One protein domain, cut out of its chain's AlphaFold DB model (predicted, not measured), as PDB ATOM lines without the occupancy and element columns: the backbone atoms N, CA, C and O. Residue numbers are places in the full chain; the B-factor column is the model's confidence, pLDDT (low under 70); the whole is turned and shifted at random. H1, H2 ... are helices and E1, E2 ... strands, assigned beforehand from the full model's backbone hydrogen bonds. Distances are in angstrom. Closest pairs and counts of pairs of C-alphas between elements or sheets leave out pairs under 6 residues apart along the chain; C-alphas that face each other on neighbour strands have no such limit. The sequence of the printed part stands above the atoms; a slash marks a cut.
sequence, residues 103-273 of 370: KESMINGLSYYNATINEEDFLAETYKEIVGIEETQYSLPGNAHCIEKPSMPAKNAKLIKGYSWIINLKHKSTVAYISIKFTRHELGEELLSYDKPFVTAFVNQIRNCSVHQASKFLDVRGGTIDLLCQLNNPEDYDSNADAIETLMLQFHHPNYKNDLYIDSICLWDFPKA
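AT A GLANCE: This is residues 103 to 273 of the 370 residues of an uncharacterized protein of Dinothrombium tinctorium (UniProt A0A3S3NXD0). Two twisted sheets of five strands lie face to face as a sandwich, their strands crossed at 53 degrees and their best planes 27 degrees apart. Two short helices, H1 and H2, each only graze one sheet. The 171 printed residues hold, in order, E1 H1 E2 E3 E4 E5 H2 E6 E7 E8 E9 E10; the sheets run E2-E1-E4-E9-E6 and E3-E10-E5-E8-E7, both antiparallel. The class is mostly strand, though under half of the residues are in named elements. The whole is compact, with a radius of gyration of the C-alphas of 15.6 A, and spans 44 by 34 by 30 A.

HOW THE PARTS SIT: Begin at E1, residues 107 to 113, an inner strand antiparallel to edge strand E2, residues 130 to 135; look for N 110 and O 134, 2.9 A apart. E1 is also antiparallel to E4, residues 164 to 173, at 160 degrees, with N 166 and O 111 at 2.9 A. Next comes E9, residues 244 to 251, where N 167 and O 247 are 2.9 A apart, then edge strand E6, residues 199 to 202, with N 202 and O 248 at 2.8 A. H1, residues 119 to 123, only grazes this sheet; the closest C-alphas of H1 and E6 are those of Glu 119 and Phe 202, 7.5 A apart. In the other sheet, find edge strand E3, residues 146 to 148, beside E10, residues 261 to 269, with N 147 and O 265 at 2.8 A. E5, residues 177 to 183, follows, with N 179 and O 266 at 3.0 A, then E8, residues 222 to 231, with N 180 and O 225 at 2.8 A. E8 forms a hairpin with edge strand E7, residues 207 to 216; N 226 and O 213 are 2.8 A apart. H2, residues 189 to 192, only grazes this sheet. Between the sheets, the closest C-alphas of E6 and E7 are those of Ala 201 and Cys 209, 5.7 A apart. In H1 the O i to N i+4 pair is within hydrogen-bond range; H2 is too short for one.

IN THESE COORDINATES: Find C-alpha 107 at (137.425, 120.383, 127.919), where E1 begins; it runs 17.8 A. E4 covers 20.5 A and bends by 97 degrees at residue 170. E8 is 30.2 A long, E7 26.8 A and E10 24.9 A, ending at C-alpha 269, (125.285, 125.116, 123.949).

THE WHOLE: The C-alphas farthest apart are those of Lys 155 and Glu 235, 49.4 A. The printed part has no cut; the long links are E3 to E4 and E8 to E9. Its mean pLDDT is 73.1, with 65 residues under 70, among them 128 to 144 and 151 to 162.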
ATOM      1  N   LYS A 103     138.454 114.803 116.707       54.50
ATOM      2  CA  LYS A 103     137.587 114.391 117.826       54.50
ATOM      3  C   LYS A 103     138.171 114.813 119.186       54.50
ATOM      4  O   LYS A 103     138.180 114.010 120.120       54.50
ATOM      5  N   GLU A 104     138.782 115.986 119.267       59.06
ATOM      6  CA  GLU A 104     139.433 116.434 120.490       59.06
ATOM      7  C   GLU A 104     138.394 116.935 121.491       59.06
ATOM      8  O   GLU A 104     137.399 117.549 121.115       59.06
ATOM      9  N   SER A 105     138.600 116.643 122.778       65.69
ATOM     10  CA  SER A 105     137.747 117.210 123.821       65.69
ATOM     11  C   SER A 105     137.883 118.728 123.834       65.69
ATOM     12  O   SER A 105     139.010 119.228 123.817       65.69
ATOM     13  N   MET A 106     136.755 119.433 123.932       74.62
ATOM     14  CA  MET A 106     136.734 120.881 124.168       74.62
ATOM     15  C   MET A 106     137.078 121.222 125.626       74.62
ATOM     16  O   MET A 106     137.326 122.375 125.969       74.62
ATOM     17  N   ILE A 107     137.109 120.221 126.506       78.81
ATOM     18  CA  ILE A 107     137.425 120.383 127.919       78.81
ATOM     19  C   ILE A 107     138.930 120.180 128.096       78.81
ATOM     20  O   ILE A 107     139.466 119.108 127.808       78.81
ATOM     21  N   ASN A 108     139.607 121.230 128.552       79.56
ATOM     22  CA  ASN A 108     141.055 121.280 128.734       79.56
ATOM     23  C   ASN A 108     141.498 120.614 130.045       79.56
ATOM     24  O   ASN A 108     142.538 119.962 130.099       79.56
ATOM     25  N   GLY A 109     140.714 120.770 131.112       79.69
ATOM     26  CA  GLY A 109     141.045 120.161 132.393       79.69
ATOM     27  C   GLY A 109     140.041 120.467 133.491       79.69
ATOM     28  O   GLY A 109     139.223 121.382 133.384       79.69
ATOM     29  N   LEU A 110     140.139 119.703 134.571       82.94
ATOM     30  CA  LEU A 110     139.271 119.790 135.735       82.94
ATOM     31  C   LEU A 110     140.116 119.976 137.000       82.94
ATOM     32  O   LEU A 110     141.045 119.215 137.259       82.94
ATOM     33  N   SER A 111     139.806 120.999 137.791       84.12
ATOM     34  CA  SER A 111     140.479 121.283 139.066       84.12
ATOM     35  C   SER A 111     139.515 121.136 140.237       84.12
ATOM     36  O   SER A 111     138.386 121.621 140.172       84.12
ATOM     37  N   TYR A 112     139.967 120.498 141.317       81.88
ATOM     38  CA  TYR A 112     139.171 120.218 142.517       81.88
ATOM     39  C   TYR A 112     139.638 121.067 143.691       81.88
ATOM     40  O   TYR A 112     140.837 121.135 143.974       81.88
ATOM     41  N   TYR A 113     138.686 121.614 144.440       79.06
ATOM     42  CA  TYR A 113     138.939 122.496 145.574       79.06
ATOM     43  C   TYR A 113     138.196 122.008 146.807       79.06
ATOM     44  O   TYR A 113     136.992 121.762 146.771       79.06
ATOM     45  N   ASN A 114     138.901 121.895 147.931       74.50
ATOM     46  CA  ASN A 114     138.327 121.428 149.198       74.50
ATOM     47  C   ASN A 114     137.678 122.550 150.027       74.50
ATOM     48  O   ASN A 114     137.425 122.381 151.217       74.50
ATOM     49  N   ALA A 115     137.375 123.669 149.379       79.19
ATOM     50  CA  ALA A 115     136.622 124.780 149.928       79.19
ATOM     51  C   ALA A 115     135.578 125.232 148.908       79.19
ATOM     52  O   ALA A 115     135.775 125.087 147.700       79.19
ATOM     53  N   THR A 116     134.474 125.771 149.415       82.00
ATOM     54  CA  THR A 116     133.532 126.541 148.609       82.00
ATOM     55  C   THR A 116     134.229 127.808 148.126       82.00
ATOM     56  O   THR A 116     134.696 128.601 148.943       82.00
ATOM     57  N   ILE A 117     134.285 127.993 146.813       83.06
ATOM     58  CA  ILE A 117     134.756 129.227 146.182       83.06
ATOM     59  C   ILE A 117     133.539 130.134 145.983       83.06
ATOM     60  O   ILE A 117     132.535 129.693 145.430       83.06
ATOM     61  N   ASN A 118     133.598 131.375 146.465       84.88
ATOM     62  CA  ASN A 118     132.554 132.356 146.172       84.88
ATOM     63  C   ASN A 118     132.748 132.945 144.762       84.88
ATOM     64  O   ASN A 118     133.831 132.864 144.184       84.88
ATOM     65  N   GLU A 119     131.697 133.540 144.206       84.00
ATOM     66  CA  GLU A 119     131.713 134.058 142.833       84.00
ATOM     67  C   GLU A 119     132.761 135.161 142.625       84.00
ATOM     68  O   GLU A 119     133.429 135.177 141.594       84.00
ATOM     69  N   GLU A 120     132.961 136.042 143.611       86.50
ATOM     70  CA  GLU A 120     133.952 137.124 143.539       86.50
ATOM     71  C   GLU A 120     135.379 136.576 143.399       86.50
ATOM     72  O   GLU A 120     136.127 137.011 142.524       86.50
ATOM     73  N   ASP A 121     135.736 135.576 144.209       84.75
ATOM     74  CA  ASP A 121     137.038 134.913 144.161       84.75
ATOM     75  C   ASP A 121     137.222 134.108 142.872       84.75
ATOM     76  O   ASP A 121     138.332 134.042 142.340       84.75
ATOM     77  N   PHE A 122     136.150 133.487 142.365       85.62
ATOM     78  CA  PHE A 122     136.179 132.772 141.090       85.62
ATOM     79  C   PHE A 122     136.484 133.724 139.928       85.62
ATOM     80  O   PHE A 122     137.389 133.458 139.140       85.62
ATOM     81  N   LEU A 123     135.782 134.856 139.866       84.56
ATOM     82  CA  LEU A 123     135.950 135.872 138.826       84.56
ATOM     83  C   LEU A 123     137.293 136.604 138.905       84.56
ATOM     84  O   LEU A 123     137.829 137.018 137.881       84.56
ATOM     85  N   ALA A 124     137.828 136.784 140.113       85.75
ATOM     86  CA  ALA A 124     139.135 137.397 140.333       85.75
ATOM     87  C   ALA A 124     140.302 136.401 140.201       85.75
ATOM     88  O   ALA A 124     141.459 136.816 140.293       85.75
ATOM     89  N   GLU A 125     140.014 135.107 140.021       84.12
ATOM     90  CA  GLU A 125     140.991 134.012 140.020       84.12
ATOM     91  C   GLU A 125     141.876 133.983 141.287       84.12
ATOM     92  O   GLU A 125     143.056 133.628 141.258       84.12
ATOM     93  N   THR A 126     141.316 134.371 142.437       82.75
ATOM     94  CA  THR A 126     142.050 134.531 143.709       82.75
ATOM     95  C   THR A 126     141.973 133.321 144.641       82.75
ATOM     96  O   THR A 126     142.547 133.356 145.735       82.75
ATOM     97  N   TYR A 127     141.313 132.238 144.231       80.56
ATOM     98  CA  TYR A 127     141.170 131.000 145.004       80.56
ATOM     99  C   TYR A 127     142.506 130.234 145.123       80.56
ATOM    100  O   TYR A 127     143.215 130.020 144.146       80.56
ATOM    101  N   LYS A 128     142.890 129.821 146.345       63.03
ATOM    102  CA  LYS A 128     144.266 129.338 146.635       63.03
ATOM    103  C   LYS A 128     144.414 127.852 146.976       63.03
ATOM    104  O   LYS A 128     145.539 127.363 147.001       63.03
ATOM    105  N   GLU A 129     143.332 127.120 147.235       65.88
ATOM    106  CA  GLU A 129     143.408 125.740 147.754       65.88
ATOM    107  C   GLU A 129     142.995 124.675 146.727       65.88
ATOM    108  O   GLU A 129     141.935 124.053 146.832       65.88
ATOM    109  N   ILE A 130     143.863 124.435 145.740       68.12
ATOM    110  CA  ILE A 130     143.723 123.311 144.802       68.12
ATOM    111  C   ILE A 130     144.088 122.010 145.523       68.12
ATOM    112  O   ILE A 130     145.191 121.862 146.046       68.12
ATOM    113  N   VAL A 131     143.176 121.039 145.520       65.88
ATOM    114  CA  VAL A 131     143.370 119.716 146.144       65.88
ATOM    115  C   VAL A 131     143.603 118.613 145.113       65.88
ATOM    116  O   VAL A 131     144.104 117.536 145.438       65.88
ATOM    117  N   GLY A 132     143.328 118.894 143.844       63.88
ATOM    118  CA  GLY A 132     143.755 118.058 142.735       63.88
ATOM    119  C   GLY A 132     143.550 118.757 141.402       63.88
ATOM    120  O   GLY A 132     142.716 119.652 141.288       63.88
ATOM    121  N   ILE A 133     144.293 118.310 140.400       66.69
ATOM    122  CA  ILE A 133     144.107 118.686 139.001       66.69
ATOM    123  C   ILE A 133     144.042 117.375 138.222       66.69
ATOM    124  O   ILE A 133     144.925 116.528 138.368       66.69
ATOM    125  N   GLU A 134     142.989 117.195 137.438       66.69
ATOM    126  CA  GLU A 134     142.878 116.142 136.437       66.69
ATOM    127  C   GLU A 134     142.980 116.795 135.055       66.69
ATOM    128  O   GLU A 134     142.113 117.563 134.634       66.69
ATOM    129  N   GLU A 135     144.065 116.495 134.339       60.78
ATOM    130  CA  GLU A 135     144.114 116.731 132.898       60.78
ATOM    131  C   GLU A 135     143.155 115.736 132.241       60.78
ATOM    132  O   GLU A 135     143.255 114.521 132.450       60.78
ATOM    133  N   THR A 136     142.190 116.236 131.473       56.47
ATOM    134  CA  THR A 136     141.148 115.420 130.847       56.47
ATOM    135  C   THR A 136     141.736 114.596 129.701       56.47
ATOM    136  O   THR A 136     141.653 114.952 128.533       56.47
ATOM    137  N   GLN A 137     142.327 113.443 130.023       49.88
ATOM    138  CA  GLN A 137     142.831 112.488 129.024       49.88
ATOM    139  C   GLN A 137     141.738 111.566 128.447       49.88
ATOM    140  O   GLN A 137     142.023 110.744 127.577       49.88
ATOM    141  N   TYR A 138     140.490 111.672 128.922       52.00
ATOM    142  CA  TYR A 138     139.453 110.659 128.695       52.00
ATOM    143  C   TYR A 138     138.144 111.230 128.137       52.00
ATOM    144  O   TYR A 138     137.083 111.058 128.729       52.00
ATOM    145  N   SER A 139     138.182 111.849 126.956       53.31
ATOM    146  CA  SER A 139     136.981 111.898 126.114       53.31
ATOM    147  C   SER A 139     136.884 110.594 125.326       53.31
ATOM    148  O   SER A 139     137.761 110.290 124.510       53.31
ATOM    149  N   LEU A 140     135.829 109.805 125.546       54.47
ATOM    150  CA  LEU A 140     135.532 108.686 124.651       54.47
ATOM    151  C   LEU A 140     135.306 109.231 123.226       54.47
ATOM    152  O   LEU A 140     134.645 110.262 123.075       54.47
ATOM    153  N   PRO A 141     135.817 108.568 122.169       49.91
ATOM    154  CA  PRO A 141     135.578 108.992 120.793       49.91
ATOM    155  C   PRO A 141     134.069 109.046 120.501       49.91
ATOM    156  O   PRO A 141     133.439 108.005 120.335       49.91
ATOM    157  N   GLY A 142     133.498 110.251 120.436       57.03
ATOM    158  CA  GLY A 142     132.058 110.479 120.259       57.03
ATOM    159  C   GLY A 142     131.424 111.407 121.300       57.03
ATOM    160  O   GLY A 142     130.451 112.067 120.965       57.03
ATOM    161  N   ASN A 143     132.023 111.546 122.489       67.94
ATOM    162  CA  ASN A 143     131.509 112.372 123.593       67.94
ATOM    163  C   ASN A 143     132.520 113.460 123.990       67.94
ATOM    164  O   ASN A 143     132.880 113.612 125.152       67.94
ATOM    165  N   ALA A 144     133.031 114.209 123.013       69.81
ATOM    166  CA  ALA A 144     134.058 115.233 123.244       69.81
ATOM    167  C   ALA A 144     133.583 116.418 124.120       69.81
ATOM    168  O   ALA A 144     134.413 117.176 124.625       69.81
ATOM    169  N   HIS A 145     132.270 116.535 124.332       76.81
ATOM    170  CA  HIS A 145     131.608 117.506 125.204       76.81
ATOM    171  C   HIS A 145     131.387 117.001 126.646       76.81
ATOM    172  O   HIS A 145     130.790 117.713 127.454       76.81
ATOM    173  N   CYS A 146     131.840 115.782 126.968       80.62
ATOM    174  CA  CYS A 146     131.681 115.167 128.282       80.62
ATOM    175  C   CYS A 146     133.028 114.877 128.954       80.62
ATOM    176  O   CYS A 146     133.973 114.406 128.320       80.62
ATOM    177  N   ILE A 147     133.073 115.076 130.269       81.06
ATOM    178  CA  ILE A 147     134.089 114.528 131.163       81.06
ATOM    179  C   ILE A 147     133.559 113.206 131.700       81.06
ATOM    180  O   ILE A 147     132.593 113.190 132.459       81.06
ATOM    181  N   GLU A 148     134.185 112.100 131.316       79.31
ATOM    182  CA  GLU A 148     133.793 110.762 131.755       79.31
ATOM    183  C   GLU A 148     134.598 110.360 132.998       79.31
ATOM    184  O   GLU A 148     135.827 110.386 133.007       79.31
ATOM    185  N   LYS A 149     133.890 109.943 134.046       76.50
ATOM    186  CA  LYS A 149     134.406 109.472 135.341       76.50
ATOM    187  C   LYS A 149     135.431 110.428 135.976       76.50
ATOM    188  O   LYS A 149     136.520 109.968 136.334       76.50
ATOM    189  N   PRO A 150     135.075 111.714 136.182       71.00
ATOM    190  CA  PRO A 150     135.955 112.799 136.655       71.00
ATOM    191  C   PRO A 150     136.460 112.664 138.106       71.00
ATOM    192  O   PRO A 150     136.666 113.652 138.801       71.00
ATOM    193  N   SER A 151     136.573 111.459 138.649       59.88
ATOM    194  CA  SER A 151     136.948 111.240 140.046       59.88
ATOM    195  C   SER A 151     137.613 109.881 140.267       59.88
ATOM    196  O   SER A 151     137.527 109.324 141.364       59.88
ATOM    197  N   MET A 152     138.251 109.303 139.240       55.19
ATOM    198  CA  MET A 152     138.922 107.996 139.325       55.19
ATOM    199  C   MET A 152     140.461 108.082 139.342       55.19
ATOM    200  O   MET A 152     141.118 107.606 138.415       55.19
ATOM    201  N   PRO A 153     141.104 108.526 140.434       46.72
ATOM    202  CA  PRO A 153     142.473 108.131 140.709       46.72
ATOM    203  C   PRO A 153     142.449 106.775 141.416       46.72
ATOM    204  O   PRO A 153     141.850 106.646 142.477       46.72
ATOM    205  N   ALA A 154     143.087 105.778 140.799       45.12
ATOM    206  CA  ALA A 154     143.582 104.524 141.381       45.12
ATOM    207  C   ALA A 154     142.762 103.901 142.536       45.12
ATOM    208  O   ALA A 154     142.748 104.418 143.645       45.12
ATOM    209  N   LYS A 155     142.174 102.716 142.287       42.25
ATOM    210  CA  LYS A 155     141.678 101.727 143.277       42.25
ATOM    211  C   LYS A 155     141.561 102.286 144.712       42.25
ATOM    212  O   LYS A 155     142.520 102.145 145.464       42.25
ATOM    213  N   ASN A 156     140.411 102.894 145.047       44.00
ATOM    214  CA  ASN A 156     139.921 103.298 146.391       44.00
ATOM    215  C   ASN A 156     139.529 104.785 146.569       44.00
ATOM    216  O   ASN A 156     139.201 105.173 147.690       44.00
ATOM    217  N   ALA A 157     139.489 105.618 145.526       45.91
ATOM    218  CA  ALA A 157     138.929 106.966 145.664       45.91
ATOM    219  C   ALA A 157     137.390 106.930 145.771       45.91
ATOM    220  O   ALA A 157     136.689 106.687 144.791       45.91
ATOM    221  N   LYS A 158     136.888 107.143 146.989       47.28
ATOM    222  CA  LYS A 158     135.511 107.565 147.278       47.28
ATOM    223  C   LYS A 158     135.359 109.077 147.038       47.28
ATOM    224  O   LYS A 158     136.354 109.795 147.129       47.28
ATOM    225  N   LEU A 159     134.097 109.503 146.901       57.62
ATOM    226  CA  LEU A 159     133.553 110.866 147.011       57.62
ATOM    227  C   LEU A 159     133.965 111.863 145.916       57.62
ATOM    228  O   LEU A 159     135.127 111.961 145.528       57.62
ATOM    229  N   ILE A 160     132.992 112.677 145.498       56.12
ATOM    230  CA  ILE A 160     133.230 114.010 144.931       56.12
ATOM    231  C   ILE A 160     134.362 114.665 145.723       56.12
ATOM    232  O   ILE A 160     134.248 114.888 146.931       56.12
ATOM    233  N   LYS A 161     135.490 114.914 145.058       56.59
ATOM    234  CA  LYS A 161     136.639 115.537 145.702       56.59
ATOM    235  C   LYS A 161     136.363 117.024 145.843       56.59
ATOM    236  O   LYS A 161     136.353 117.742 144.851       56.59
ATOM    237  N   GLY A 162     136.167 117.465 147.078       63.22
ATOM    238  CA  GLY A 162     136.019 118.876 147.397       63.22
ATOM    239  C   GLY A 162     134.619 119.448 147.162       63.22
ATOM    240  O   GLY A 162     133.689 118.750 146.773       63.22
ATOM    241  N   TYR A 163     134.487 120.733 147.469       75.81
ATOM    242  CA  TYR A 163     133.237 121.492 147.442       75.81
ATOM    243  C   TYR A 163     133.069 122.262 146.135       75.81
ATOM    244  O   TYR A 163     131.941 122.551 145.759       75.81
ATOM    245  N   SER A 164     134.162 122.573 145.434       86.06
ATOM    246  CA  SER A 164     134.126 123.331 144.183       86.06
ATOM    247  C   SER A 164     135.001 122.671 143.126       86.06
ATOM    248  O   SER A 164     136.108 122.207 143.406       86.06
ATOM    249  N   TRP A 165     134.478 122.587 141.911       89.12
ATOM    250  CA  TRP A 165     135.123 122.034 140.729       89.12
ATOM    251  C   TRP A 165     135.195 123.135 139.678       89.12
ATOM    252  O   TRP A 165     134.175 123.747 139.376       89.12
ATOM    253  N   ILE A 166     136.376 123.376 139.115       89.44
ATOM    254  CA  ILE A 166     136.556 124.329 138.014       89.44
ATOM    255  C   ILE A 166     136.857 123.547 136.746       89.44
ATOM    256  O   ILE A 166     137.856 122.825 136.677       89.44
ATOM    257  N   ILE A 167     135.983 123.691 135.756       89.50
ATOM    258  CA  ILE A 167     136.129 123.092 134.436       89.50
ATOM    259  C   ILE A 167     136.699 124.161 133.513       89.50
ATOM    260  O   ILE A 167     136.087 125.209 133.316       89.50
ATOM    261  N   ASN A 168     137.876 123.879 132.962       87.12
ATOM    262  CA  ASN A 168     138.546 124.729 131.991       87.12
ATOM    263  C   ASN A 168     138.239 124.209 130.591       87.12
ATOM    264  O   ASN A 168     138.422 123.022 130.306       87.12
ATOM    265  N   LEU A 169     137.808 125.100 129.715       85.88
ATOM    266  CA  LEU A 169     137.560 124.836 128.310       85.88
ATOM    267  C   LEU A 169     138.811 125.214 127.510       85.88
ATOM    268  O   LEU A 169     139.568 126.103 127.893       85.88
ATOM    269  N   LYS A 170     139.065 124.515 126.405       78.75
ATOM    270  CA  LYS A 170     140.167 124.848 125.490       78.75
ATOM    271  C   LYS A 170     139.917 126.166 124.757       78.75
ATOM    272  O   LYS A 170     140.862 126.872 124.419       78.75
ATOM    273  N   HIS A 171     138.644 126.469 124.522       74.38
ATOM    274  CA  HIS A 171     138.176 127.618 123.766       74.38
ATOM    275  C   HIS A 171     136.955 128.226 124.444       74.38
ATOM    276  O   HIS A 171     136.243 127.554 125.196       74.38
ATOM    277  N   LYS A 172     136.702 129.499 124.142       78.56
ATOM    278  CA  LYS A 172     135.518 130.199 124.622       78.56
ATOM    279  C   LYS A 172     134.244 129.560 124.064       78.56
ATOM    280  O   LYS A 172     134.148 129.348 122.858       78.56
ATOM    281  N   SER A 173     133.267 129.278 124.924       77.31
ATOM    282  CA  SER A 173     131.988 128.667 124.534       77.31
ATOM    283  C   SER A 173     130.816 129.246 125.318       77.31
ATOM    284  O   SER A 173     130.983 129.688 126.451       77.31
ATOM    285  N   THR A 174     129.621 129.224 124.743       77.19
ATOM    286  CA  THR A 174     128.385 129.670 125.391       77.19
ATOM    287  C   THR A 174     127.733 128.477 126.091       77.19
ATOM    288  O   THR A 174     126.824 127.834 125.579       77.19
ATOM    289  N   VAL A 175     128.239 128.096 127.268       81.00
ATOM    290  CA  VAL A 175     127.664 126.959 128.010       81.00
ATOM    291  C   VAL A 175     126.272 127.333 128.512       81.00
ATOM    292  O   VAL A 175     126.112 128.204 129.366       81.00
ATOM    293  N   ALA A 176     125.257 126.644 127.999       78.88
ATOM    294  CA  ALA A 176     123.857 126.903 128.324       78.88
ATOM    295  C   ALA A 176     123.223 125.768 129.136       78.88
ATOM    296  O   ALA A 176     122.208 125.975 129.801       78.88
ATOM    297  N   TYR A 177     123.811 124.570 129.099       83.50
ATOM    298  CA  TYR A 177     123.262 123.400 129.766       83.50
ATOM    299  C   TYR A 177     124.350 122.447 130.247       83.50
ATOM    300  O   TYR A 177     125.339 122.203 129.551       83.50
ATOM    301  N   ILE A 178     124.156 121.914 131.451       86.94
ATOM    302  CA  ILE A 178     125.108 121.041 132.135       86.94
ATOM    303  C   ILE A 178     124.343 119.834 132.668       86.94
ATOM    304  O   ILE A 178     123.410 119.995 133.446       86.94
ATOM    305  N   SER A 179     124.761 118.626 132.303       86.44
ATOM    306  CA  SER A 179     124.191 117.380 132.833       86.44
ATOM    307  C   SER A 179     125.245 116.652 133.637       86.44
ATOM    308  O   SER A 179     126.351 116.407 133.150       86.44
ATOM    309  N   ILE A 180     124.900 116.308 134.871       86.31
ATOM    310  CA  ILE A 180     125.758 115.589 135.802       86.31
ATOM    311  C   ILE A 180     125.103 114.248 136.075       86.31
ATOM    312  O   ILE A 180     124.039 114.163 136.690       86.31
ATOM    313  N   LYS A 181     125.760 113.182 135.632       83.31
ATOM    314  CA  LYS A 181     125.303 111.815 135.841       83.31
ATOM    315  C   LYS A 181     126.009 111.199 137.031       83.31
ATOM    316  O   LYS A 181     127.230 111.274 137.151       83.31
ATOM    317  N   PHE A 182     125.245 110.512 137.866       81.19
ATOM    318  CA  PHE A 182     125.734 109.792 139.030       81.19
ATOM    319  C   PHE A 182     125.536 108.288 138.859       81.19
ATOM    320  O   PHE A 182     124.487 107.830 138.400       81.19
ATOM    321  N   THR A 183     126.526 107.515 139.295       76.56
ATOM    322  CA  THR A 183     126.526 106.050 139.215       76.56
ATOM    323  C   THR A 183     126.686 105.433 140.610       76.56
ATOM    324  O   THR A 183     127.343 105.985 141.490       76.56
ATOM    325  N   ARG A 184     126.137 104.221 140.774       61.53
ATOM    326  CA  ARG A 184     126.391 103.232 141.844       61.53
ATOM    327  C   ARG A 184     125.658 103.361 143.177       61.53
ATOM    328  O   ARG A 184     125.750 102.406 143.946       61.53
ATOM    329  N   HIS A 185     124.860 104.390 143.435       63.19
ATOM    330  CA  HIS A 185     124.056 104.463 144.661       63.19
ATOM    331  C   HIS A 185     122.706 105.134 144.405       63.19
ATOM    332  O   HIS A 185     122.593 105.976 143.520       63.19
ATOM    333  N   GLU A 186     121.678 104.738 145.162       64.06
ATOM    334  CA  GLU A 186     120.417 105.481 145.188       64.06
ATOM    335  C   GLU A 186     120.724 106.911 145.636       64.06
ATOM    336  O   GLU A 186     121.243 107.122 146.735       64.06
ATOM    337  N   LEU A 187     120.442 107.882 144.764       67.56
ATOM    338  CA  LEU A 187     120.443 109.281 145.164       67.56
ATOM    339  C   LEU A 187     119.353 109.448 146.223       67.56
ATOM    340  O   LEU A 187     118.194 109.079 145.990       67.56
ATOM    341  N   GLY A 188     119.724 109.959 147.395       70.69
ATOM    342  CA  GLY A 188     118.748 110.369 148.397       70.69
ATOM    343  C   GLY A 188     117.805 111.419 147.814       70.69
ATOM    344  O   GLY A 188     118.197 112.188 146.937       70.69
ATOM    345  N   GLU A 189     116.552 111.439 148.264       71.38
ATOM    346  CA  GLU A 189     115.587 112.468 147.840       71.38
ATOM    347  C   GLU A 189     116.090 113.877 148.175       71.38
ATOM    348  O   GLU A 189     115.876 114.816 147.416       71.38
ATOM    349  N   GLU A 190     116.858 114.006 149.255       68.19
ATOM    350  CA  GLU A 190     117.513 115.239 149.669       68.19
ATOM    351  C   GLU A 190     118.525 115.778 148.649       68.19
ATOM    352  O   GLU A 190     118.767 116.981 148.621       68.19
ATOM    353  N   LEU A 191     119.101 114.919 147.799       70.62
ATOM    354  CA  LEU A 191     120.044 115.332 146.754       70.62
ATOM    355  C   LEU A 191     119.340 115.805 145.478       70.62
ATOM    356  O   LEU A 191     119.983 116.374 144.600       70.62
ATOM    357  N   LEU A 192     118.032 115.567 145.377       68.38
ATOM    358  CA  LEU A 192     117.197 115.918 144.228       68.38
ATOM    359  C   LEU A 192     116.284 117.115 144.530       68.38
ATOM    360  O   LEU A 192     115.307 117.345 143.825       68.38
ATOM    361  N   SER A 193     116.575 117.866 145.598       69.31
ATOM    362  CA  SER A 193     115.810 119.056 145.963       69.31
ATOM    363  C   SER A 193     116.076 120.201 144.984       69.31
ATOM    364  O   SER A 193     117.225 120.584 144.777       69.31
ATOM    365  N   TYR A 194     115.008 120.783 144.437       69.00
ATOM    366  CA  TYR A 194     115.082 121.991 143.607       69.00
ATOM    367  C   TYR A 194     115.348 123.249 144.448       69.00
ATOM    368  O   TYR A 194     116.154 124.087 144.061       69.00
ATOM    369  N   ASP A 195     114.728 123.348 145.630       67.75
ATOM    370  CA  ASP A 195     114.876 124.502 146.531       67.75
ATOM    371  C   ASP A 195     116.248 124.555 147.215       67.75
ATOM    372  O   ASP A 195     116.729 125.617 147.615       67.75
ATOM    373  N   LYS A 196     116.866 123.387 147.413       74.56
ATOM    374  CA  LYS A 196     118.184 123.226 148.036       74.56
ATOM    375  C   LYS A 196     119.041 122.329 147.154       74.56
ATOM    376  O   LYS A 196     119.277 121.171 147.510       74.56
ATOM    377  N   PRO A 197     119.473 122.845 145.995       77.75
ATOM    378  CA  PRO A 197     120.159 122.040 145.006       77.75
ATOM    379  C   PRO A 197     121.461 121.484 145.576       77.75
ATOM    380  O   PRO A 197     122.262 122.202 146.174       77.75
ATOM    381  N   PHE A 198     121.683 120.185 145.381       82.31
ATOM    382  CA  PHE A 198     122.916 119.523 145.809       82.31
ATOM    383  C   PHE A 198     124.157 120.121 145.137       82.31
ATOM    384  O   PHE A 198     125.225 120.212 145.749       82.31
ATOM    385  N   VAL A 199     123.995 120.528 143.881       87.06
ATOM    386  CA  VAL A 199     125.024 121.134 143.051       87.06
ATOM    387  C   VAL A 199     124.478 122.403 142.413       87.06
ATOM    388  O   VAL A 199     123.365 122.415 141.893       87.06
ATOM    389  N   THR A 200     125.268 123.467 142.450       89.50
ATOM    390  CA  THR A 200     125.028 124.705 141.707       89.50
ATOM    391  C   THR A 200     126.127 124.896 140.676       89.50
ATOM    392  O   THR A 200     127.249 124.422 140.863       89.50
ATOM    393  N   ALA A 201     125.814 125.595 139.592       91.06
ATOM    394  CA  ALA A 201     126.801 126.020 138.613       91.06
ATOM    395  C   ALA A 201     126.896 127.541 138.610       91.06
ATOM    396  O   ALA A 201     125.899 128.226 138.816       91.06
ATOM    397  N   PHE A 202     128.091 128.040 138.343       90.12
ATOM    398  CA  PHE A 202     128.335 129.432 138.018       90.12
ATOM    399  C   PHE A 202     129.008 129.485 136.649       90.12
ATOM    400  O   PHE A 202     130.056 128.866 136.427       90.12
ATOM    401  N   VAL A 203     128.376 130.208 135.729       85.81
ATOM    402  CA  VAL A 203     128.805 130.383 134.341       85.81
ATOM    403  C   VAL A 203     128.795 131.881 134.090       85.81
ATOM    404  O   VAL A 203     127.756 132.404 133.734       85.81
ATOM    405  N   ASN A 204     129.932 132.554 134.306       81.50
ATOM    406  CA  ASN A 204     130.088 134.016 134.220       81.50
ATOM    407  C   ASN A 204     129.023 134.840 134.995       81.50
ATOM    408  O   ASN A 204     128.207 134.310 135.737       81.50
ATOM    409  N   GLN A 205     129.083 136.172 134.885       79.62
ATOM    410  CA  GLN A 205     128.148 137.076 135.580       79.62
ATOM    411  C   GLN A 205     126.820 137.291 134.845       79.62
ATOM    412  O   GLN A 205     125.882 137.842 135.420       79.62
ATOM    413  N   ILE A 206     126.747 136.935 133.564       75.25
ATOM    414  CA  ILE A 206     125.584 137.228 132.725       75.25
ATOM    415  C   ILE A 206     124.615 136.050 132.636       75.25
ATOM    416  O   ILE A 206     123.545 136.221 132.051       75.25
ATOM    417  N   ARG A 207     124.948 134.887 133.219       79.75
ATOM    418  CA  ARG A 207     124.040 133.742 133.292       79.75
ATOM    419  C   ARG A 207     123.698 133.341 134.716       79.75
ATOM    420  O   ARG A 207     124.567 133.160 135.563       79.75
ATOM    421  N   ASN A 208     122.417 133.066 134.919       80.69
ATOM    422  CA  ASN A 208     121.908 132.407 136.109       80.69
ATOM    423  C   ASN A 208     121.692 130.925 135.805       80.69
ATOM    424  O   ASN A 208     120.918 130.570 134.912       80.69
ATOM    425  N   CYS A 209     122.370 130.057 136.555       83.88
ATOM    426  CA  CYS A 209     122.188 128.616 136.455       83.88
ATOM    427  C   CYS A 209     121.270 128.100 137.564       83.88
ATOM    428  O   CYS A 209     121.513 128.332 138.747       83.88
ATOM    429  N   SER A 210     120.252 127.331 137.192       80.62
ATOM    430  CA  SER A 210     119.328 126.684 138.127       80.62
ATOM    431  C   SER A 210     119.210 125.193 137.838       80.62
ATOM    432  O   SER A 210     119.319 124.777 136.682       80.62
ATOM    433  N   VAL A 211     118.938 124.386 138.872       77.00
ATOM    434  CA  VAL A 211     118.558 122.981 138.672       77.00
ATOM    435  C   VAL A 211     117.272 122.941 137.865       77.00
ATOM    436  O   VAL A 211     116.226 123.406 138.308       77.00
ATOM    437  N   HIS A 212     117.378 122.387 136.666       69.38
ATOM    438  CA  HIS A 212     116.261 122.191 135.768       69.38
ATOM    439  C   HIS A 212     115.551 120.871 136.054       69.38
ATOM    440  O   HIS A 212     114.323 120.815 136.097       69.38
ATOM    441  N   GLN A 213     116.326 119.810 136.256       71.94
ATOM    442  CA  GLN A 213     115.798 118.479 136.480       71.94
ATOM    443  C   GLN A 213     116.725 117.690 137.394       71.94
ATOM    444  O   GLN A 213     117.946 117.767 137.298       71.94
ATOM    445  N   ALA A 214     116.124 116.918 138.286       73.06
ATOM    446  CA  ALA A 214     116.820 115.962 139.121       73.06
ATOM    447  C   ALA A 214     116.026 114.651 139.102       73.06
ATOM    448  O   ALA A 214     114.863 114.619 139.509       73.06
ATOM    449  N   SER A 215     116.613 113.573 138.582       71.94
ATOM    450  CA  SER A 215     115.909 112.301 138.397       71.94
ATOM    451  C   SER A 215     116.717 111.105 138.892       71.94
ATOM    452  O   SER A 215     117.948 111.095 138.876       71.94
ATOM    453  N   LYS A 216     116.005 110.073 139.362       73.31
ATOM    454  CA  LYS A 216     116.581 108.765 139.709       73.31
ATOM    455  C   LYS A 216     116.408 107.811 138.538       73.31
ATOM    456  O   LYS A 216     115.321 107.720 137.965       73.31
ATOM    457  N   PHE A 217     117.432 107.016 138.255       66.12
ATOM    458  CA  PHE A 217     117.288 105.873 137.360       66.12
ATOM    459  C   PHE A 217     116.774 104.683 138.161       66.12
ATOM    460  O   PHE A 217     117.494 104.113 138.982       66.12
ATOM    461  N   LEU A 218     115.515 104.311 137.923       61.47
ATOM    462  CA  LEU A 218     114.871 103.190 138.614       61.47
ATOM    463  C   LEU A 218     115.591 101.857 138.347       61.47
ATOM    464  O   LEU A 218     115.686 101.024 139.244       61.47
ATOM    465  N   ASP A 219     116.157 101.692 137.148       56.94
ATOM    466  CA  ASP A 219     116.766 100.428 136.714       56.94
ATOM    467  C   ASP A 219     118.281 100.349 136.974       56.94
ATOM    468  O   ASP A 219     118.860  99.262 137.023       56.94
ATOM    469  N   VAL A 220     118.949 101.490 137.182       61.44
ATOM    470  CA  VAL A 220     120.406 101.578 137.347       61.44
ATOM    471  C   VAL A 220     120.700 102.499 138.522       61.44
ATOM    472  O   VAL A 220     120.767 103.701 138.333       61.44
ATOM    473  N   ARG A 221     120.868 101.948 139.736       68.94
ATOM    474  CA  ARG A 221     121.167 102.695 140.984       68.94
ATOM    475  C   ARG A 221     122.056 103.926 140.729       68.94
ATOM    476  O   ARG A 221     123.277 103.787 140.599       68.94
ATOM    477  N   GLY A 222     121.429 105.097 140.640       76.19
ATOM    478  CA  GLY A 222     122.035 106.336 140.161       76.19
ATOM    479  C   GLY A 222     120.973 107.371 139.789       76.19
ATOM    480  O   GLY A 222     119.792 107.218 140.116       76.19
ATOM    481  N   GLY A 223     121.393 108.423 139.097       79.12
ATOM    482  CA  GLY A 223     120.493 109.476 138.631       79.12
ATOM    483  C   GLY A 223     121.219 110.594 137.896       79.12
ATOM    484  O   GLY A 223     122.438 110.531 137.726       79.12
ATOM    485  N   THR A 224     120.474 111.606 137.468       79.75
ATOM    486  CA  THR A 224     121.011 112.816 136.837       79.75
ATOM    487  C   THR A 224     120.551 114.066 137.557       79.75
ATOM    488  O   THR A 224     119.444 114.123 138.092       79.75
ATOM    489  N   ILE A 225     121.430 115.065 137.560       82.00
ATOM    490  CA  ILE A 225     121.087 116.451 137.849       82.00
ATOM    491  C   ILE A 225     121.446 117.262 136.616       82.00
ATOM    492  O   ILE A 225     122.586 117.247 136.157       82.00
ATOM    493  N   ASP A 226     120.461 117.977 136.115       81.00
ATOM    494  CA  ASP A 226     120.533 118.797 134.929       81.00
ATOM    495  C   ASP A 226     120.382 120.262 135.339       81.00
ATOM    496  O   ASP A 226     119.430 120.635 136.030       81.00
ATOM    497  N   LEU A 227     121.339 121.092 134.936       82.69
ATOM    498  CA  LEU A 227     121.390 122.522 135.209       82.69
ATOM    499  C   LEU A 227     121.186 123.281 133.902       82.69
ATOM    500  O   LEU A 227     121.845 122.999 132.899       82.69
ATOM    501  N   LEU A 228     120.309 124.277 133.937       80.81
ATOM    502  CA  LEU A 228     120.099 125.203 132.832       80.81
ATOM    503  C   LEU A 228     120.664 126.568 133.208       80.81
ATOM    504  O   LEU A 228     120.309 127.096 134.257       80.81
ATOM    505  N   CYS A 229     121.506 127.131 132.344       82.31
ATOM    506  CA  CYS A 229     122.145 128.429 132.529       82.31
ATOM    507  C   CYS A 229     121.558 129.437 131.543       82.31
ATOM    508  O   CYS A 229     121.890 129.420 130.358       82.31
ATOM    509  N   GLN A 230     120.670 130.303 132.020       76.44
ATOM    510  CA  GLN A 230     119.965 131.288 131.198       76.44
ATOM    511  C   GLN A 230     120.635 132.655 131.284       76.44
ATOM    512  O   GLN A 230     121.144 133.022 132.338       76.44
ATOM    513  N   LEU A 231     120.603 133.416 130.189       75.19
ATOM    514  CA  LEU A 231     121.038 134.812 130.190       75.19
ATOM    515  C   LEU A 231     120.129 135.639 131.096       75.19
ATOM    516  O   LEU A 231     118.906 135.520 131.026       75.19
ATOM    517  N   ASN A 232     120.729 136.522 131.888       74.94
ATOM    518  CA  ASN A 232     120.002 137.450 132.751       74.94
ATOM    519  C   ASN A 232     119.140 138.420 131.933       74.94
ATOM    520  O   ASN A 232     118.042 138.772 132.355       74.94
ATOM    521  N   ASN A 233     119.629 138.812 130.753       72.69
ATOM    522  CA  ASN A 233     118.881 139.566 129.758       72.69
ATOM    523  C   ASN A 233     119.107 138.952 128.360       72.69
ATOM    524  O   ASN A 233     120.203 139.088 127.813       72.69
ATOM    525  N   PRO A 234     118.109 138.269 127.768       66.19
ATOM    526  CA  PRO A 234     118.227 137.681 126.432       66.19
ATOM    527  C   PRO A 234     118.484 138.701 125.311       66.19
ATOM    528  O   PRO A 234     119.036 138.334 124.270       66.19
ATOM    529  N   GLU A 235     118.086 139.964 125.499       67.44
ATOM    530  CA  GLU A 235     118.299 141.035 124.516       67.44
ATOM    531  C   GLU A 235     119.768 141.467 124.436       67.44
ATOM    532  O   GLU A 235     120.237 141.856 123.367       67.44
ATOM    533  N   ASP A 236     120.522 141.284 125.522       60.94
ATOM    534  CA  ASP A 236     121.951 141.602 125.616       60.94
ATOM    535  C   ASP A 236     122.843 140.448 125.123       60.94
ATOM    536  O   ASP A 236     124.023 140.363 125.469       60.94
ATOM    537  N   TYR A 237     122.294 139.527 124.322       64.00
ATOM    538  CA  TYR A 237     123.065 138.423 123.758       64.00
ATOM    539  C   TYR A 237     124.132 138.934 122.780       64.00
ATOM    540  O   TYR A 237     123.874 139.141 121.591       64.00
ATOM    541  N   ASP A 238     125.354 139.076 123.285       66.69
ATOM    542  CA  ASP A 238     126.576 139.206 122.501       66.69
ATOM    543  C   ASP A 238     127.357 137.893 122.594       66.69
ATOM    544  O   ASP A 238     127.855 137.517 123.660       66.69
ATOM    545  N   SER A 239     127.501 137.207 121.455       65.31
ATOM    546  CA  SER A 239     128.224 135.937 121.355       65.31
ATOM    547  C   SER A 239     129.663 136.017 121.870       65.31
ATOM    548  O   SER A 239     130.218 134.992 122.240       65.31
ATOM    549  N   ASN A 240     130.284 137.202 121.898       66.19
ATOM    550  CA  ASN A 240     131.628 137.384 122.451       66.19
ATOM    551  C   ASN A 240     131.625 137.590 123.969       66.19
ATOM    552  O   ASN A 240     132.552 137.133 124.639       66.19
ATOM    553  N   ALA A 241     130.622 138.290 124.508       65.31
ATOM    554  CA  ALA A 241     130.503 138.560 125.943       65.31
ATOM    555  C   ALA A 241     130.050 137.319 126.730       65.31
ATOM    556  O   ALA A 241     130.370 137.162 127.905       65.31
ATOM    557  N   ASP A 242     129.327 136.433 126.056       70.06
ATOM    558  CA  ASP A 242     128.763 135.209 126.608       70.06
ATOM    559  C   ASP A 242     129.713 134.002 126.550       70.06
ATOM    560  O   ASP A 242     129.496 132.969 127.185       70.06
ATOM    561  N   ALA A 243     130.803 134.133 125.802       78.50
ATOM    562  CA  ALA A 243     131.752 133.058 125.614       78.50
ATOM    563  C   ALA A 243     132.653 132.907 126.856       78.50
ATOM    564  O   ALA A 243     133.393 133.822 127.227       78.50
ATOM    565  N   ILE A 244     132.609 131.737 127.492       82.31
ATOM    566  CA  ILE A 244     133.343 131.424 128.722       82.31
ATOM    567  C   ILE A 244     134.500 130.460 128.481       82.31
ATOM    568  O   ILE A 244     134.401 129.557 127.655       82.31
ATOM    569  N   GLU A 245     135.591 130.638 129.224       85.31
ATOM    570  CA  GLU A 245     136.750 129.725 129.232       85.31
ATOM    571  C   GLU A 245     136.744 128.819 130.465       85.31
ATOM    572  O   GLU A 245     137.324 127.736 130.452       85.31
ATOM    573  N   THR A 246     136.071 129.245 131.533       88.38
ATOM    574  CA  THR A 246     135.989 128.520 132.796       88.38
ATOM    575  C   THR A 246     134.563 128.543 133.328       88.38
ATOM    576  O   THR A 246     133.832 129.524 133.181       88.38
ATOM    577  N   LEU A 247     134.162 127.447 133.964       92.19
ATOM    578  CA  LEU A 247     132.924 127.367 134.732       92.19
ATOM    579  C   LEU A 247     133.179 126.672 136.061       92.19
ATOM    580  O   LEU A 247     134.076 125.831 136.176       92.19
ATOM    581  N   MET A 248     132.370 127.012 137.059       92.12
ATOM    582  CA  MET A 248     132.468 126.448 138.396       92.12
ATOM    583  C   MET A 248     131.231 125.612 138.713       92.12
ATOM    584  O   MET A 248     130.106 126.077 138.567       92.12
ATOM    585  N   LEU A 249     131.440 124.392 139.202       91.75
ATOM    586  CA  LEU A 249     130.413 123.584 139.854       91.75
ATOM    587  C   LEU A 249     130.683 123.567 141.353       91.75
ATOM    588  O   LEU A 249     131.807 123.316 141.780       91.75
ATOM    589  N   GLN A 250     129.657 123.807 142.155       88.88
ATOM    590  CA  GLN A 250     129.758 123.843 143.604       88.88
ATOM    591  C   GLN A 250     128.798 122.837 144.234       88.88
ATOM    592  O   GLN A 250     127.596 122.881 144.004       88.88
ATOM    593  N   PHE A 251     129.338 121.945 145.059       86.44
ATOM    594  CA  PHE A 251     128.621 120.882 145.747       86.44
ATOM    595  C   PHE A 251     128.388 121.265 147.210       86.44
ATOM    596  O   PHE A 251     129.332 121.467 147.976       86.44
ATOM    597  N   HIS A 252     127.122 121.322 147.624       80.31
ATOM    598  CA  HIS A 252     126.723 121.803 148.955       80.31
ATOM    599  C   HIS A 252     126.720 120.706 150.033       80.31
ATOM    600  O   HIS A 252     126.648 120.999 151.227       80.31
ATOM    601  N   HIS A 253     126.863 119.433 149.641       70.88
ATOM    602  CA  HIS A 253     126.912 118.292 150.568       70.88
ATOM    603  C   HIS A 253     127.987 117.242 150.214       70.88
ATOM    604  O   HIS A 253     127.657 116.062 150.074       70.88
ATOM    605  N   PRO A 254     129.285 117.587 150.099       56.12
ATOM    606  CA  PRO A 254     130.293 116.610 149.674       56.12
ATOM    607  C   PRO A 254     130.467 115.455 150.671       56.12
ATOM    608  O   PRO A 254     130.839 114.363 150.269       56.12
ATOM    609  N   ASN A 255     130.118 115.645 151.951       54.06
ATOM    610  CA  ASN A 255     130.197 114.619 153.002       54.06
ATOM    611  C   ASN A 255     128.960 113.703 153.077       54.06
ATOM    612  O   ASN A 255     128.581 113.247 154.163       54.06
ATOM    613  N   TYR A 256     128.296 113.453 151.949       58.97
ATOM    614  CA  TYR A 256     127.189 112.506 151.909       58.97
ATOM    615  C   TYR A 256     127.682 111.120 152.358       58.97
ATOM    616  O   TYR A 256     128.725 110.640 151.916       58.97
ATOM    617  N   LYS A 257     126.965 110.482 153.298       52.94
ATOM    618  CA  LYS A 257     127.402 109.230 153.958       52.94
ATOM    619  C   LYS A 257     127.599 108.058 152.988       52.94
ATOM    620  O   LYS A 257     128.275 107.093 153.343       52.94
ATOM    621  N   ASN A 258     127.004 108.144 151.803       58.25
ATOM    622  CA  ASN A 258     127.152 107.173 150.731       58.25
ATOM    623  C   ASN A 258     128.145 107.714 149.703       58.25
ATOM    624  O   ASN A 258     128.079 108.885 149.338       58.25
ATOM    625  N   ASP A 259     129.045 106.853 149.235       64.62
ATOM    626  CA  ASP A 259     130.065 107.211 148.255       64.62
ATOM    627  C   ASP A 259     129.398 107.625 146.938       64.62
ATOM    628  O   ASP A 259     129.038 106.781 146.124       64.62
ATOM    629  N   LEU A 260     129.179 108.921 146.737       73.44
ATOM    630  CA  LEU A 260     128.598 109.429 145.503       73.44
ATOM    631  C   LEU A 260     129.673 109.438 144.411       73.44
ATOM    632  O   LEU A 260     130.753 110.001 144.616       73.44
ATOM    633  N   TYR A 261     129.380 108.833 143.260       78.25
ATOM    634  CA  TYR A 261     130.281 108.818 142.108       78.25
ATOM    635  C   TYR A 261     129.644 109.572 140.953       78.25
ATOM    636  O   TYR A 261     128.538 109.228 140.534       78.25
ATOM    637  N   ILE A 262     130.363 110.558 140.422       81.69
ATOM    638  CA  ILE A 262     130.000 111.205 139.163       81.69
ATOM    639  C   ILE A 262     130.496 110.308 138.025       81.69
ATOM    640  O   ILE A 262     131.686 110.010 137.920       81.69
ATOM    641  N   ASP A 263     129.557 109.826 137.219       80.25
ATOM    642  CA  ASP A 263     129.801 109.020 136.023       80.25
ATOM    643  C   ASP A 263     130.235 109.898 134.864       80.25
ATOM    644  O   ASP A 263     131.211 109.574 134.202       80.25
ATOM    645  N   SER A 264     129.544 111.016 134.647       81.81
ATOM    646  CA  SER A 264     129.892 111.967 133.602       81.81
ATOM    647  C   SER A 264     129.389 113.376 133.908       81.81
ATOM    648  O   SER A 264     128.412 113.558 134.637       81.81
ATOM    649  N   ILE A 265     130.077 114.372 133.351       86.50
ATOM    650  CA  ILE A 265     129.622 115.765 133.279       86.50
ATOM    651  C   ILE A 265     129.658 116.167 131.819       86.50
ATOM    652  O   ILE A 265     130.729 116.164 131.221       86.50
ATOM    653  N   CYS A 266     128.519 116.520 131.251       85.06
ATOM    654  CA  CYS A 266     128.408 116.895 129.852       85.06
ATOM    655  C   CYS A 266     127.935 118.344 129.732       85.06
ATOM    656  O   CYS A 266     127.133 118.808 130.545       85.06
ATOM    657  N   LEU A 267     128.464 119.054 128.735       86.06
ATOM    658  CA  LEU A 267     128.219 120.474 128.504       86.06
ATOM    659  C   LEU A 267     127.625 120.685 127.110       86.06
ATOM    660  O   LEU A 267     128.121 120.128 126.129       86.06
ATOM    661  N   TRP A 268     126.593 121.519 127.017       81.94
ATOM    662  CA  TRP A 268     125.940 121.858 125.755       81.94
ATOM    663  C   TRP A 268     125.720 123.357 125.621       81.94
ATOM    664  O   TRP A 268     125.546 124.081 126.607       81.94
ATOM    665  N   ASP A 269     125.680 123.782 124.366       77.25
ATOM    666  CA  ASP A 269     125.285 125.116 123.949       77.25
ATOM    667  C   ASP A 269     123.922 125.065 123.239       77.25
ATOM    668  O   ASP A 269     123.575 124.085 122.567       77.25
ATOM    669  N   PHE A 270     123.149 126.134 123.392       69.06
ATOM    670  CA  PHE A 270     121.903 126.369 122.675       69.06
ATOM    671  C   PHE A 270     122.080 127.626 121.820       69.06
ATOM    672  O   PHE A 270     121.900 128.739 122.322       69.06
ATOM    673  N   PRO A 271     122.411 127.479 120.526       59.69
ATOM    674  CA  PRO A 271     122.508 128.617 119.628       59.69
ATOM    675  C   PRO A 271     121.182 129.359 119.580       59.69
ATOM    676  O   PRO A 271     120.123 128.733 119.568       59.69
ATOM    677  N   LYS A 272     121.234 130.680 119.397       56.84
ATOM    678  CA  LYS A 272     120.037 131.517 119.216       56.84
ATOM    679  C   LYS A 272     119.076 130.978 118.143       56.84
ATOM    680  O   LYS A 272     117.869 131.052 118.317       56.84
ATOM    681  N   ALA A 273     119.606 130.382 117.071       54.16
ATOM    682  CA  ALA A 273     118.825 129.779 115.982       54.16
ATOM    683  C   ALA A 273     118.084 128.473 116.357       54.16
ATOM    684  O   ALA A 273     117.345 127.931 115.542       54.16
TER     685      ALA A 273